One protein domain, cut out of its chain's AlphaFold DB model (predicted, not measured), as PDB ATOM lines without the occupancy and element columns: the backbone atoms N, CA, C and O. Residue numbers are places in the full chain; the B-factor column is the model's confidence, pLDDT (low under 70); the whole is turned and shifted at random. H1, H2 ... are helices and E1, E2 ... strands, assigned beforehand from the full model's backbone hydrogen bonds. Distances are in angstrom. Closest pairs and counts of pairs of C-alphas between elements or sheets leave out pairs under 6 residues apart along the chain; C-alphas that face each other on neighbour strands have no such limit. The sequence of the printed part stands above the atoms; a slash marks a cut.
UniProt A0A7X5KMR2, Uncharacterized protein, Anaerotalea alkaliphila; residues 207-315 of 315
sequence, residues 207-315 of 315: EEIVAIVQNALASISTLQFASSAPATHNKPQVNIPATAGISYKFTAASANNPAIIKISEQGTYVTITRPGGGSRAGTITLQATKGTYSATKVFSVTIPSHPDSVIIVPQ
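This is residues 207 to 315 of the 315 residues of an uncharacterized protein of Anaerotalea alkaliphila (UniProt A0A7X5KMR2). A long, strongly twisted sheet, E2 E5 E6 E7, and a small sheet, E1 E4 E3, form a sandwich, only partly face to face; helix H1 lies along the long hairpin E5 and E6. The 109 printed residues hold one named helix, then seven named strands, in the order H1 E1 E2 E3 E4 E5 E6 E7. Both sheets are antiparallel and the class is mixed. The whole is compact, with a radius of gyration of the C-alphas of 14.3 A, yet elongated, 47 by 27 by 24 A.

H1, residues 207 to 219, starts at C-alpha (39.928, 38.104, 24.103) and is 18.0 A long. E1 is residues 237 to 239, E2 247 to 255 with 24.8 A, E3 261 to 263, and E4 269 to 272. E5, 280 to 290, is 33.4 A long and E6, 293 to 303, 32.6 A. E7, 311 to 314, ends at C-alpha (23.487, 32.260, 8.020).

In the larger sheet N 249 of E2 and O 287 of E5 are 3.0 A apart, within hydrogen-bond range. E5 E6 E7 is a meander, each strand the antiparallel neighbour of the one before, with N 286 to O 297 at 2.9 A and N 300 to O 313 at 2.8 A. H1 is on this sheet, two layers, at a height of 8.5 A; the closest C-alphas of H1 and E6 are Leu 217 and Lys 297, 6.5 A. Every O i to N i+4 pair of H1 is within hydrogen-bond range. In the smaller sheet N 238 of E1 and O 270 of E4 are within hydrogen-bond range at 2.9 A, and so are N 271 and O 262 of the hairpin E3 and E4 at 2.8 A. The closest C-alphas of E2 and E3 are Ala 253 and Ile 261, 6.3 A.

The C-alphas of Glu 207 and Gly 277, the two farthest apart, are 47.5 A apart. The printed part has no cut; H1 to E1 is a long link of 17 residues. Residues 226 to 235 are among those with pLDDT under 70.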
ATOM      1  N   GLU A 207      40.762  39.308  24.037       74.81
ATOM      2  CA  GLU A 207      39.928  38.104  24.103       74.81
ATOM      3  C   GLU A 207      38.457  38.400  24.434       74.81
ATOM      4  O   GLU A 207      37.563  37.838  23.798       74.81
ATOM      5  N   GLU A 208      38.177  39.314  25.363       73.38
ATOM      6  CA  GLU A 208      36.811  39.741  25.685       73.38
ATOM      7  C   GLU A 208      36.173  40.511  24.527       73.38
ATOM      8  O   GLU A 208      35.007  40.276  24.201       73.38
ATOM      9  N   ILE A 209      36.931  41.375  23.842       69.12
ATOM     10  CA  ILE A 209      36.453  42.080  22.641       69.12
ATOM     11  C   ILE A 209      36.100  41.072  21.541       69.12
ATOM     12  O   ILE A 209      35.023  41.153  20.941       69.12
ATOM     13  N   VAL A 210      36.975  40.090  21.305       77.31
ATOM     14  CA  VAL A 210      36.732  39.000  20.353       77.31
ATOM     15  C   VAL A 210      35.464  38.237  20.735       77.31
ATOM     16  O   VAL A 210      34.588  38.057  19.887       77.31
ATOM     17  N   ALA A 211      35.321  37.835  22.001       78.38
ATOM     18  CA  ALA A 211      34.163  37.089  22.480       78.38
ATOM     19  C   ALA A 211      32.858  37.879  22.309       78.38
ATOM     20  O   ALA A 211      31.863  37.327  21.843       78.38
ATOM     21  N   ILE A 212      32.860  39.178  22.617       75.25
ATOM     22  CA  ILE A 212      31.697  40.060  22.451       75.25
ATOM     23  C   ILE A 212      31.269  40.128  20.982       75.25
ATOM     24  O   ILE A 212      30.100  39.894  20.672       75.25
ATOM     25  N   VAL A 213      32.204  40.408  20.069       78.56
ATOM     26  CA  VAL A 213      31.895  40.540  18.636       78.56
ATOM     27  C   VAL A 213      31.433  39.204  18.044       78.56
ATOM     28  O   VAL A 213      30.461  39.168  17.285       78.56
ATOM     29  N   GLN A 214      32.074  38.096  18.419       86.19
ATOM     30  CA  GLN A 214      31.700  36.758  17.958       86.19
ATOM     31  C   GLN A 214      30.331  36.326  18.498       86.19
ATOM     32  O   GLN A 214      29.502  35.846  17.727       86.19
ATOM     33  N   ASN A 215      30.044  36.551  19.783       81.38
ATOM     34  CA  ASN A 215      28.744  36.234  20.383       81.38
ATOM     35  C   ASN A 215      27.616  37.052  19.751       81.38
ATOM     36  O   ASN A 215      26.538  36.522  19.476       81.38
ATOM     37  N   ALA A 216      27.869  38.329  19.473       79.56
ATOM     38  CA  ALA A 216      26.902  39.189  18.817       79.56
ATOM     39  C   ALA A 216      26.596  38.706  17.393       79.56
ATOM     40  O   ALA A 216      25.435  38.477  17.061       79.56
ATOM     41  N   LEU A 217      27.618  38.410  16.582       85.50
ATOM     42  CA  LEU A 217      27.414  37.780  15.275       85.50
ATOM     43  C   LEU A 217      26.709  36.418  15.380       85.50
ATOM     44  O   LEU A 217      25.822  36.121  14.576       85.50
ATOM     45  N   ALA A 218      27.058  35.585  16.362       84.31
ATOM     46  CA  ALA A 218      26.441  34.279  16.581       84.31
ATOM     47  C   ALA A 218      24.942  34.396  16.903       84.31
ATOM     48  O   ALA A 218      24.146  33.642  16.341       84.31
ATOM     49  N   SER A 219      24.554  35.389  17.711       82.12
ATOM     50  CA  SER A 219      23.160  35.656  18.097       82.12
ATOM     51  C   SER A 219      22.248  36.034  16.922       82.12
ATOM     52  O   SER A 219      21.033  35.839  16.988       82.12
ATOM     53  N   ILE A 220      22.818  36.520  15.813       84.31
ATOM     54  CA  ILE A 220      22.066  36.878  14.607       84.31
ATOM     55  C   ILE A 220      21.763  35.600  13.818       84.31
ATOM     56  O   ILE A 220      22.514  35.196  12.924       84.31
ATOM     57  N   SER A 221      20.663  34.935  14.163       77.69
ATOM     58  CA  SER A 221      20.186  33.727  13.475       77.69
ATOM     59  C   SER A 221      19.400  34.035  12.198       77.69
ATOM     60  O   SER A 221      19.391  33.226  11.274       77.69
ATOM     61  N   THR A 222      18.770  35.211  12.118       75.38
ATOM     62  CA  THR A 222      18.016  35.688  10.950       75.38
ATOM     63  C   THR A 222      18.187  37.196  10.788       75.38
ATOM     64  O   THR A 222      18.343  37.916  11.774       75.38
ATOM     65  N   LEU A 223      18.153  37.683   9.546       83.12
ATOM     66  CA  LEU A 223      18.099  39.115   9.255       83.12
ATOM     67  C   LEU A 223      16.649  39.529   8.986       83.12
ATOM     68  O   LEU A 223      15.928  38.842   8.265       83.12
ATOM     69  N   GLN A 224      16.228  40.644   9.582       75.25
ATOM     70  CA  GLN A 224      14.849  41.126   9.510       75.25
ATOM     71  C   GLN A 224      14.663  42.088   8.329       75.25
ATOM     72  O   GLN A 224      15.542  42.897   8.015       75.25
ATOM     73  N   PHE A 225      13.497  42.022   7.684       78.19
ATOM     74  CA  PHE A 225      13.118  42.986   6.652       78.19
ATOM     75  C   PHE A 225      12.594  44.283   7.287       78.19
ATOM     76  O   PHE A 225      11.877  44.251   8.282       78.19
ATOM     77  N   ALA A 226      12.942  45.429   6.698       65.81
ATOM     78  CA  ALA A 226      12.661  46.768   7.226       65.81
ATOM     79  C   ALA A 226      11.167  47.144   7.268       65.81
ATOM     80  O   ALA A 226      10.782  48.067   7.981       65.81
ATOM     81  N   SER A 227      10.319  46.454   6.502       61.31
ATOM     82  CA  SER A 227       8.876  46.700   6.447       61.31
ATOM     83  C   SER A 227       8.096  45.429   6.759       61.31
ATOM     84  O   SER A 227       8.416  44.370   6.226       61.31
ATOM     85  N   SER A 228       7.004  45.563   7.515       50.69
ATOM     86  CA  SER A 228       5.990  44.517   7.730       50.69
ATOM     87  C   SER A 228       5.217  44.131   6.459       50.69
ATOM     88  O   SER A 228       4.424  43.190   6.477       50.69
ATOM     89  N   ALA A 229       5.434  44.840   5.347       48.09
ATOM     90  CA  ALA A 229       4.899  44.462   4.050       48.09
ATOM     91  C   ALA A 229       5.592  43.176   3.558       48.09
ATOM     92  O   ALA A 229       6.823  43.093   3.595       48.09
ATOM     93  N   PRO A 230       4.831  42.168   3.095       49.59
ATOM     94  CA  PRO A 230       5.386  40.876   2.718       49.59
ATOM     95  C   PRO A 230       6.446  41.033   1.621       49.59
ATOM     96  O   PRO A 230       6.365  41.950   0.800       49.59
ATOM     97  N   ALA A 231       7.381  40.078   1.550       52.84
ATOM     98  CA  ALA A 231       8.462  39.931   0.556       52.84
ATOM     99  C   ALA A 231       8.010  39.867  -0.934       52.84
ATOM    100  O   ALA A 231       8.753  39.439  -1.815       52.84
ATOM    101  N   THR A 232       6.780  40.299  -1.213       50.84
ATOM    102  CA  THR A 232       6.159  40.548  -2.516       50.84
ATOM    103  C   THR A 232       6.610  41.858  -3.168       50.84
ATOM    104  O   THR A 232       6.449  42.015  -4.377       50.84
ATOM    105  N   HIS A 233       7.208  42.796  -2.422       52.84
ATOM    106  CA  HIS A 233       7.851  43.957  -3.038       52.84
ATOM    107  C   HIS A 233       9.054  43.504  -3.870       52.84
ATOM    108  O   HIS A 233       9.877  42.718  -3.420       52.84
ATOM    109  N   ASN A 234       9.214  44.052  -5.076       60.50
ATOM    110  CA  ASN A 234      10.335  43.717  -5.966       60.50
ATOM    111  C   ASN A 234      11.716  44.167  -5.439       60.50
ATOM    112  O   ASN A 234      12.700  44.025  -6.168       60.50
ATOM    113  N   LYS A 235      11.780  44.750  -4.228       69.69
ATOM    114  CA  LYS A 235      12.959  45.366  -3.600       69.69
ATOM    115  C   LYS A 235      12.897  45.352  -2.052       69.69
ATOM    116  O   LYS A 235      12.883  46.435  -1.466       69.69
ATOM    117  N   PRO A 236      12.793  44.201  -1.356       73.62
ATOM    118  CA  PRO A 236      12.877  44.189   0.102       73.62
ATOM    119  C   PRO A 236      14.194  44.798   0.591       73.62
ATOM    120  O   PRO A 236      15.254  44.602  -0.016       73.62
ATOM    121  N   GLN A 237      14.099  45.523   1.703       79.19
ATOM    122  CA  GLN A 237      15.237  46.066   2.431       79.19
ATOM    123  C   GLN A 237      15.484  45.236   3.682       79.19
ATOM    124  O   GLN A 237      14.545  44.913   4.407       79.19
ATOM    125  N   VAL A 238      16.743  44.887   3.913       81.94
ATOM    126  CA  VAL A 238      17.195  44.149   5.092       81.94
ATOM    127  C   VAL A 238      17.907  45.122   6.018       81.94
ATOM    128  O   VAL A 238      18.856  45.783   5.585       81.94
ATOM    129  N   ASN A 239      17.451  45.194   7.269       78.25
ATOM    130  CA  ASN A 239      18.039  46.063   8.282       78.25
ATOM    131  C   ASN A 239      19.089  45.325   9.107       78.25
ATOM    132  O   ASN A 239      19.023  44.112   9.322       78.25
ATOM    133  N   ILE A 240      20.046  46.104   9.595       77.94
ATOM    134  CA  ILE A 240      21.061  45.660  10.535       77.94
ATOM    135  C   ILE A 240      20.460  45.590  11.950       77.94
ATOM    136  O   ILE A 240      19.775  46.528  12.362       77.94
ATOM    137  N   PRO A 241      20.710  44.512  12.713       70.56
ATOM    138  CA  PRO A 241      20.341  44.461  14.122       70.56
ATOM    139  C   PRO A 241      21.212  45.421  14.947       70.56
ATOM    140  O   PRO A 241      22.423  45.489  14.757       70.56
ATOM    141  N   ALA A 242      20.604  46.140  15.889       72.88
ATOM    142  CA  ALA A 242      21.342  46.972  16.834       72.88
ATOM    143  C   ALA A 242      21.880  46.109  17.987       72.88
ATOM    144  O   ALA A 242      21.137  45.346  18.604       72.88
ATOM    145  N   THR A 243      23.171  46.226  18.295       76.88
ATOM    146  CA  THR A 243      23.774  45.651  19.507       76.88
ATOM    147  C   THR A 243      24.637  46.715  20.162       76.88
ATOM    148  O   THR A 243      25.438  47.359  19.486       76.88
ATOM    149  N   ALA A 244      24.472  46.903  21.472       64.88
ATOM    150  CA  ALA A 244      25.209  47.914  22.216       64.88
ATOM    151  C   ALA A 244      26.728  47.727  22.047       64.88
ATOM    152  O   ALA A 244      27.263  46.634  22.240       64.88
ATOM    153  N   GLY A 245      27.417  48.802  21.666       66.94
ATOM    154  CA  GLY A 245      28.872  48.823  21.529       66.94
ATOM    155  C   GLY A 245      29.453  48.092  20.317       66.94
ATOM    156  O   GLY A 245      30.665  47.889  20.280       66.94
ATOM    157  N   ILE A 246      28.627  47.690  19.346       75.75
ATOM    158  CA  ILE A 246      29.080  47.029  18.119       75.75
ATOM    159  C   ILE A 246      28.545  47.790  16.912       75.75
ATOM    160  O   ILE A 246      27.337  47.938  16.732       75.75
ATOM    161  N   SER A 247      29.462  48.245  16.062       82.44
ATOM    162  CA  SER A 247      29.122  48.815  14.764       82.44
ATOM    163  C   SER A 247      28.991  47.700  13.739       82.44
ATOM    164  O   SER A 247      29.865  46.838  13.637       82.44
ATOM    165  N   TYR A 248      27.913  47.720  12.965       86.69
ATOM    166  CA  TYR A 248      27.668  46.742  11.917       86.69
ATOM    167  C   TYR A 248      27.569  47.422  10.557       86.69
ATOM    168  O   TYR A 248      26.974  48.493  10.430       86.69
ATOM    169  N   LYS A 249      28.089  46.768   9.516       87.56
ATOM    170  CA  LYS A 249      27.905  47.192   8.122       87.56
ATOM    171  C   LYS A 249      27.917  46.010   7.165       87.56
ATOM    172  O   LYS A 249      28.681  45.062   7.339       87.56
ATOM    173  N   PHE A 250      27.112  46.080   6.114       89.25
ATOM    174  CA  PHE A 250      27.255  45.176   4.981       89.25
ATOM    175  C   PHE A 250      28.468  45.591   4.144       89.25
ATOM    176  O   PHE A 250      28.583  46.750   3.750       89.25
ATOM    177  N   THR A 251      29.384  44.657   3.884       86.12
ATOM    178  CA  THR A 251      30.670  44.954   3.218       86.12
ATOM    179  C   THR A 251      30.821  44.310   1.855       86.12
ATOM    180  O   THR A 251      31.591  44.793   1.028       86.12
ATOM    181  N   ALA A 252      30.096  43.225   1.605       84.69
ATOM    182  CA  ALA A 252      30.153  42.518   0.342       84.69
ATOM    183  C   ALA A 252      28.806  41.886   0.017       84.69
ATOM    184  O   ALA A 252      28.065  41.450   0.901       84.69
ATOM    185  N   ALA A 253      28.520  41.826  -1.276       85.94
ATOM    186  CA  ALA A 253      27.423  41.064  -1.826       85.94
ATOM    187  C   ALA A 253      27.937  40.286  -3.034       85.94
ATOM    188  O   ALA A 253      28.612  40.844  -3.899       85.94
ATOM    189  N   SER A 254      27.605  39.002  -3.098       82.19
ATOM    190  CA  SER A 254      27.819  38.176  -4.279       82.19
ATOM    191  C   SER A 254      26.469  37.745  -4.809       82.19
ATOM    192  O   SER A 254      25.607  37.295  -4.063       82.19
ATOM    193  N   ALA A 255      26.270  37.871  -6.107       72.31
ATOM    194  CA  ALA A 255      25.161  37.240  -6.789       72.31
ATOM    195  C   ALA A 255      25.637  36.866  -8.184       72.31
ATOM    196  O   ALA A 255      26.485  37.550  -8.759       72.31
ATOM    197  N   ASN A 256      24.986  35.876  -8.796       70.19
ATOM    198  CA  ASN A 256      25.141  35.600 -10.232       70.19
ATOM    199  C   ASN A 256      24.713  36.795 -11.125       70.19
ATOM    200  O   ASN A 256      24.719  36.689 -12.349       70.19
ATOM    201  N   ASN A 257      24.318  37.921 -10.517       66.69
ATOM    202  CA  ASN A 257      24.223  39.251 -11.099       66.69
ATOM    203  C   ASN A 257      24.270  40.311  -9.965       66.69
ATOM    204  O   ASN A 257      23.324  40.377  -9.178       66.69
ATOM    205  N   PRO A 258      25.306  41.166  -9.868       60.16
ATOM    206  CA  PRO A 258      25.449  42.142  -8.778       60.16
ATOM    207  C   PRO A 258      24.337  43.205  -8.749       60.16
ATOM    208  O   PRO A 258      24.105  43.819  -7.715       60.16
ATOM    209  N   ALA A 259      23.577  43.399  -9.838       61.19
ATOM    210  CA  ALA A 259      22.430  44.313  -9.840       61.19
ATOM    211  C   ALA A 259      21.269  43.840  -8.937       61.19
ATOM    212  O   ALA A 259      20.374  44.632  -8.634       61.19
ATOM    213  N   ILE A 260      21.283  42.566  -8.526       78.81
ATOM    214  CA  ILE A 260      20.274  41.928  -7.672       78.81
ATOM    215  C   ILE A 260      20.449  42.338  -6.217       78.81
ATOM    216  O   ILE A 260      19.460  42.595  -5.548       78.81
ATOM    217  N   ILE A 261      21.678  42.413  -5.717       83.94
ATOM    218  CA  ILE A 261      21.935  42.730  -4.314       83.94
ATOM    219  C   ILE A 261      22.734  44.021  -4.278       83.94
ATOM    220  O   ILE A 261      23.895  44.055  -4.671       83.94
ATOM    221  N   LYS A 262      22.096  45.090  -3.806       84.38
ATOM    222  CA  LYS A 262      22.727  46.400  -3.673       84.38
ATOM    223  C   LYS A 262      22.877  46.742  -2.206       84.38
ATOM    224  O   LYS A 262      21.887  46.803  -1.481       84.38
ATOM    225  N   ILE A 263      24.109  46.983  -1.792       85.06
ATOM    226  CA  ILE A 263      24.425  47.536  -0.480       85.06
ATOM    227  C   ILE A 263      24.323  49.062  -0.592       85.06
ATOM    228  O   ILE A 263      24.767  49.634  -1.586       85.06
ATOM    229  N   SER A 264      23.698  49.716   0.388       81.31
ATOM    230  CA  SER A 264      23.690  51.183   0.485       81.31
ATOM    231  C   SER A 264      25.117  51.740   0.545       81.31
ATOM    232  O   SER A 264      25.996  51.062   1.066       81.31
ATOM    233  N   GLU A 265      25.348  52.987   0.139       70.94
ATOM    234  CA  GLU A 265      26.694  53.600   0.153       70.94
ATOM    235  C   GLU A 265      27.382  53.565   1.533       70.94
ATOM    236  O   GLU A 265      28.602  53.469   1.610       70.94
ATOM    237  N   GLN A 266      26.606  53.555   2.621       72.75
ATOM    238  CA  GLN A 266      27.104  53.481   4.001       72.75
ATOM    239  C   GLN A 266      27.048  52.071   4.616       72.75
ATOM    240  O   GLN A 266      27.339  51.892   5.795       72.75
ATOM    241  N   GLY A 267      26.644  51.054   3.852       81.50
ATOM    242  CA  GLY A 267      26.518  49.679   4.344       81.50
ATOM    243  C   GLY A 267      25.412  49.440   5.377       81.50
ATOM    244  O   GLY A 267      25.378  48.356   5.948       81.50
ATOM    245  N   THR A 268      24.516  50.401   5.617       77.56
ATOM    246  CA  THR A 268      23.483  50.355   6.667       77.56
ATOM    247  C   THR A 268      22.274  49.490   6.313       77.56
ATOM    248  O   THR A 268      21.593  48.985   7.204       77.56
ATOM    249  N   TYR A 269      22.013  49.274   5.022       82.25
ATOM    250  CA  TYR A 269      20.984  48.348   4.551       82.25
ATOM    251  C   TYR A 269      21.371  47.684   3.227       82.25
ATOM    252  O   TYR A 269      22.188  48.186   2.447       82.25
ATOM    253  N   VAL A 270      20.733  46.546   2.954       86.25
ATOM    254  CA  VAL A 270      20.811  45.845   1.666       86.25
ATOM    255  C   VAL A 270      19.450  45.887   0.993       86.25
ATOM    256  O   VAL A 270      18.439  45.546   1.601       86.25
ATOM    257  N   THR A 271      19.428  46.259  -0.285       84.75
ATOM    258  CA  THR A 271      18.260  46.137  -1.158       84.75
ATOM    259  C   THR A 271      18.426  44.928  -2.067       84.75
ATOM    260  O   THR A 271      19.383  44.855  -2.840       84.75
ATOM    261  N   ILE A 272      17.469  44.003  -2.020       84.50
ATOM    262  CA  ILE A 272      17.467  42.807  -2.868       84.50
ATOM    263  C   ILE A 272      16.417  42.996  -3.960       84.50
ATOM    264  O   ILE A 272      15.227  42.999  -3.685       84.50
ATOM    265  N   THR A 273      16.835  43.174  -5.207       81.25
ATOM    266  CA  THR A 273      15.955  43.336  -6.370       81.25
ATOM    267  C   THR A 273      15.702  41.990  -7.038       81.25
ATOM    268  O   THR A 273      16.648  41.252  -7.288       81.25
ATOM    269  N   ARG A 274      14.454  41.680  -7.409       73.38
ATOM    270  CA  ARG A 274      14.112  40.475  -8.191       73.38
ATOM    271  C   ARG A 274      14.052  40.792  -9.700       73.38
ATOM    272  O   ARG A 274      13.054  41.362 -10.141       73.38
ATOM    273  N   PRO A 275      15.067  40.452 -10.523       67.94
ATOM    274  CA  PRO A 275      14.977  40.621 -11.973       67.94
ATOM    275  C   PRO A 275      14.366  39.386 -12.651       67.94
ATOM    276  O   PRO A 275      15.029  38.361 -12.807       67.94
ATOM    277  N   GLY A 276      13.123  39.510 -13.122       68.31
ATOM    278  CA  GLY A 276      12.486  38.523 -14.004       68.31
ATOM    279  C   GLY A 276      12.228  37.142 -13.379       68.31
ATOM    280  O   GLY A 276      12.415  36.928 -12.184       68.31
ATOM    281  N   GLY A 277      11.739  36.205 -14.199       67.50
ATOM    282  CA  GLY A 277      11.436  34.835 -13.780       67.50
ATOM    283  C   GLY A 277      12.696  33.975 -13.647       67.50
ATOM    284  O   GLY A 277      13.522  33.931 -14.556       67.50
ATOM    285  N   GLY A 278      12.844  33.284 -12.517       75.81
ATOM    286  CA  GLY A 278      13.931  32.332 -12.268       75.81
ATOM    287  C   GLY A 278      14.454  32.389 -10.835       75.81
ATOM    288  O   GLY A 278      14.427  33.442 -10.205       75.81
ATOM    289  N   SER A 279      14.929  31.251 -10.321       81.44
ATOM    290  CA  SER A 279      15.563  31.192  -9.001       81.44
ATOM    291  C   SER A 279      16.984  31.754  -9.064       81.44
ATOM    292  O   SER A 279      17.726  31.486 -10.016       81.44
ATOM    293  N   ARG A 280      17.373  32.549  -8.067       86.06
ATOM    294  CA  ARG A 280      18.707  33.146  -7.941       86.06
ATOM    295  C   ARG A 280      19.224  32.959  -6.523       86.06
ATOM    296  O   ARG A 280      18.456  33.002  -5.569       86.06
ATOM    297  N   ALA A 281      20.533  32.796  -6.401       85.88
ATOM    298  CA  ALA A 281      21.218  32.717  -5.124       85.88
ATOM    299  C   ALA A 281      22.391  33.699  -5.092       85.88
ATOM    300  O   ALA A 281      22.938  34.078  -6.135       85.88
ATOM    301  N   GLY A 282      22.744  34.109  -3.884       89.56
ATOM    302  CA  GLY A 282      23.843  35.011  -3.607       89.56
ATOM    303  C   GLY A 282      24.251  34.946  -2.145       89.56
ATOM    304  O   GLY A 282      23.697  34.170  -1.366       89.56
ATOM    305  N   THR A 283      25.210  35.775  -1.770       91.38
ATOM    306  CA  THR A 283      25.620  35.965  -0.384       91.38
ATOM    307  C   THR A 283      25.683  37.442  -0.040       91.38
ATOM    308  O   THR A 283      25.910  38.287  -0.907       91.38
ATOM    309  N   ILE A 284      25.484  37.748   1.236       91.81
ATOM    310  CA  ILE A 284      25.783  39.052   1.826       91.81
ATOM    311  C   ILE A 284      26.694  38.852   3.030       91.81
ATOM    312  O   ILE A 284      26.511  37.907   3.795       91.81
ATOM    313  N   THR A 285      27.663  39.742   3.194       92.38
ATOM    314  CA  THR A 285      28.601  39.715   4.319       92.38
ATOM    315  C   THR A 285      28.288  40.866   5.257       92.38
ATOM    316  O   THR A 285      28.348  42.028   4.853       92.38
ATOM    317  N   LEU A 286      27.966  40.537   6.507       92.56
ATOM    318  CA  LEU A 286      27.805  41.489   7.599       92.56
ATOM    319  C   LEU A 286      29.111  41.539   8.396       92.56
ATOM    320  O   LEU A 286      29.545  40.516   8.919       92.56
ATOM    321  N   GLN A 287      29.735  42.708   8.488       91.56
ATOM    322  CA  GLN A 287      30.866  42.955   9.379       91.56
ATOM    323  C   GLN A 287      30.356  43.540  10.692       91.56
ATOM    324  O   GLN A 287      29.534  44.452  10.660       91.56
ATOM    325  N   ALA A 288      30.864  43.031  11.810       87.69
ATOM    326  CA  ALA A 288      30.708  43.593  13.144       87.69
ATOM    327  C   ALA A 288      32.069  44.093  13.635       87.69
ATOM    328  O   ALA A 288      33.070  43.385  13.493       87.69
ATOM    329  N   THR A 289      32.102  45.287  14.219       81.75
ATOM    330  CA  THR A 289      33.323  45.954  14.672       81.75
ATOM    331  C   THR A 289      33.135  46.501  16.081       81.75
ATOM    332  O   THR A 289      32.145  47.184  16.356       81.75
ATOM    333  N   LYS A 290      34.113  46.237  16.954       80.31
ATOM    334  CA  LYS A 290      34.251  46.854  18.278       80.31
ATOM    335  C   LYS A 290      35.729  47.148  18.534       80.31
ATOM    336  O   LYS A 290      36.556  46.242  18.436       80.31
ATOM    337  N   GLY A 291      36.058  48.403  18.836       79.31
ATOM    338  CA  GLY A 291      37.451  48.847  18.934       79.31
ATOM    339  C   GLY A 291      38.218  48.558  17.637       79.31
ATOM    340  O   GLY A 291      37.750  48.881  16.544       79.31
ATOM    341  N   THR A 292      39.373  47.902  17.752       76.31
ATOM    342  CA  THR A 292      40.216  47.493  16.613       76.31
ATOM    343  C   THR A 292      39.839  46.132  16.022       76.31
ATOM    344  O   THR A 292      40.290  45.788  14.927       76.31
ATOM    345  N   TYR A 293      39.008  45.347  16.714       82.88
ATOM    346  CA  TYR A 293      38.617  44.024  16.252       82.88
ATOM    347  C   TYR A 293      37.402  44.101  15.328       82.88
ATOM    348  O   TYR A 293      36.408  44.779  15.606       82.88
ATOM    349  N   SER A 294      37.458  43.338  14.238       87.31
ATOM    350  CA  SER A 294      36.302  43.120  13.380       87.31
ATOM    351  C   SER A 294      36.186  41.656  12.993       87.31
ATOM    352  O   SER A 294      37.181  40.979  12.735       87.31
ATOM    353  N   ALA A 295      34.951  41.179  12.925       90.06
ATOM    354  CA  ALA A 295      34.623  39.860  12.416       90.06
ATOM    355  C   ALA A 295      33.495  39.974  11.395       90.06
ATOM    356  O   ALA A 295      32.807  40.993  11.305       90.06
ATOM    357  N   THR A 296      33.313  38.928  10.598       94.00
ATOM    358  CA  THR A 296      32.276  38.902   9.568       94.00
ATOM    359  C   THR A 296      31.429  37.651   9.688       94.00
ATOM    360  O   THR A 296      31.914  36.600  10.103       94.00
ATOM    361  N   LYS A 297      30.159  37.768   9.306       93.75
ATOM    362  CA  LYS A 297      29.242  36.645   9.138       93.75
ATOM    363  C   LYS A 297      28.625  36.712   7.752       93.75
ATOM    364  O   LYS A 297      28.159  37.769   7.319       93.75
ATOM    365  N   VAL A 298      28.647  35.583   7.055       93.00
ATOM    366  CA  VAL A 298      28.106  35.461   5.703       93.00
ATOM    367  C   VAL A 298      26.704  34.876   5.786       93.00
ATOM    368  O   VAL A 298      26.458  33.915   6.511       93.00
ATOM    369  N   PHE A 299      25.781  35.457   5.031       90.94
ATOM    370  CA  PHE A 299      24.426  34.951   4.879       90.94
ATOM    371  C   PHE A 299      24.201  34.542   3.430       90.94
ATOM    372  O   PHE A 299      24.512  35.304   2.512       90.94
ATOM    373  N   SER A 300      23.629  33.359   3.222       88.75
ATOM    374  CA  SER A 300      23.128  32.935   1.919       88.75
ATOM    375  C   SER A 300      21.763  33.562   1.674       88.75
ATOM    376  O   SER A 300      20.852  33.451   2.493       88.75
ATOM    377  N   VAL A 301      21.617  34.190   0.514       88.19
ATOM    378  CA  VAL A 301      20.378  34.796   0.035       88.19
ATOM    379  C   VAL A 301      19.837  33.928  -1.092       88.19
ATOM    380  O   VAL A 301      20.518  33.725  -2.095       88.19
ATOM    381  N   THR A 302      18.605  33.442  -0.953       86.19
ATOM    382  CA  THR A 302      17.898  32.691  -1.999       86.19
ATOM    383  C   THR A 302      16.627  33.425  -2.400       86.19
ATOM    384  O   THR A 302      15.780  33.749  -1.567       86.19
ATOM    385  N   ILE A 303      16.493  33.675  -3.699       82.69
ATOM    386  CA  ILE A 303      15.328  34.290  -4.328       82.69
ATOM    387  C   ILE A 303      14.668  33.202  -5.189       82.69
ATOM    388  O   ILE A 303      15.173  32.919  -6.275       82.69
ATOM    389  N   PRO A 304      13.578  32.566  -4.734       78.75
ATOM    390  CA  PRO A 304      12.862  31.558  -5.500       78.75
ATOM    391  C   PRO A 304      12.205  32.161  -6.750       78.75
ATOM    392  O   PRO A 304      11.963  33.367  -6.844       78.75
ATOM    393  N   SER A 305      11.896  31.295  -7.717       74.31
ATOM    394  CA  SER A 305      11.244  31.656  -8.984       74.31
ATOM    395  C   SER A 305       9.777  32.086  -8.834       74.31
ATOM    396  O   SER A 305       9.232  32.681  -9.762       74.31
ATOM    397  N   HIS A 306       9.148  31.799  -7.691       67.94
ATOM    398  CA  HIS A 306       7.770  32.162  -7.345       67.94
ATOM    399  C   HIS A 306       7.772  33.191  -6.188       67.94
ATOM    400  O   HIS A 306       8.774  33.273  -5.472       67.94
ATOM    401  N   PRO A 307       6.735  34.034  -6.007       58.22
ATOM    402  CA  PRO A 307       6.845  35.269  -5.241       58.22
ATOM    403  C   PRO A 307       6.967  35.095  -3.725       58.22
ATOM    404  O   PRO A 307       7.126  36.100  -3.036       58.22
ATOM    405  N   ASP A 308       6.976  33.870  -3.209       58.84
ATOM    406  CA  ASP A 308       6.527  33.623  -1.841       58.84
ATOM    407  C   ASP A 308       7.559  33.843  -0.730       58.84
ATOM    408  O   ASP A 308       7.204  33.702   0.435       58.84
ATOM    409  N   SER A 309       8.808  34.227  -1.015       69.69
ATOM    410  CA  SER A 309       9.709  34.866  -0.022       69.69
ATOM    411  C   SER A 309      11.122  35.059  -0.561       69.69
ATOM    412  O   SER A 309      11.559  34.324  -1.433       69.69
ATOM    413  N   VAL A 310      11.867  36.033  -0.031       77.44
ATOM    414  CA  VAL A 310      13.338  36.007  -0.069       77.44
ATOM    415  C   VAL A 310      13.801  35.304   1.200       77.44
ATOM    416  O   VAL A 310      13.389  35.690   2.292       77.44
ATOM    417  N   ILE A 311      14.636  34.277   1.061       81.62
ATOM    418  CA  ILE A 311      15.162  33.504   2.188       81.62
ATOM    419  C   ILE A 311      16.588  33.973   2.463       81.62
ATOM    420  O   ILE A 311      17.415  33.999   1.552       81.62
ATOM    421  N   ILE A 312      16.869  34.330   3.714       85.00
ATOM    422  CA  ILE A 312      18.199  34.728   4.176       85.00
ATOM    423  C   ILE A 312      18.566  33.832   5.350       85.00
ATOM    424  O   ILE A 312      17.896  33.861   6.380       85.00
ATOM    425  N   VAL A 313      19.618  33.035   5.188       85.19
ATOM    426  CA  VAL A 313      20.098  32.109   6.221       85.19
ATOM    427  C   VAL A 313      21.590  32.314   6.471       85.19
ATOM    428  O   VAL A 313      22.326  32.558   5.513       85.19
ATOM    429  N   PRO A 314      22.057  32.246   7.727       87.44
ATOM    430  CA  PRO A 314      23.487  32.260   8.020       87.44
ATOM    431  C   PRO A 314      24.170  31.036   7.385       87.44
ATOM    432  O   PRO A 314      23.558  29.970   7.300       87.44
ATOM    433  N   GLN A 315      25.402  31.218   6.898       85.69
ATOM    434  CA  GLN A 315      26.284  30.118   6.480       85.69
ATOM    435  C   GLN A 315      26.976  29.464   7.672       85.69
ATOM    436  O   GLN A 315      27.213  30.174   8.677       85.69
TER     437      GLN A 315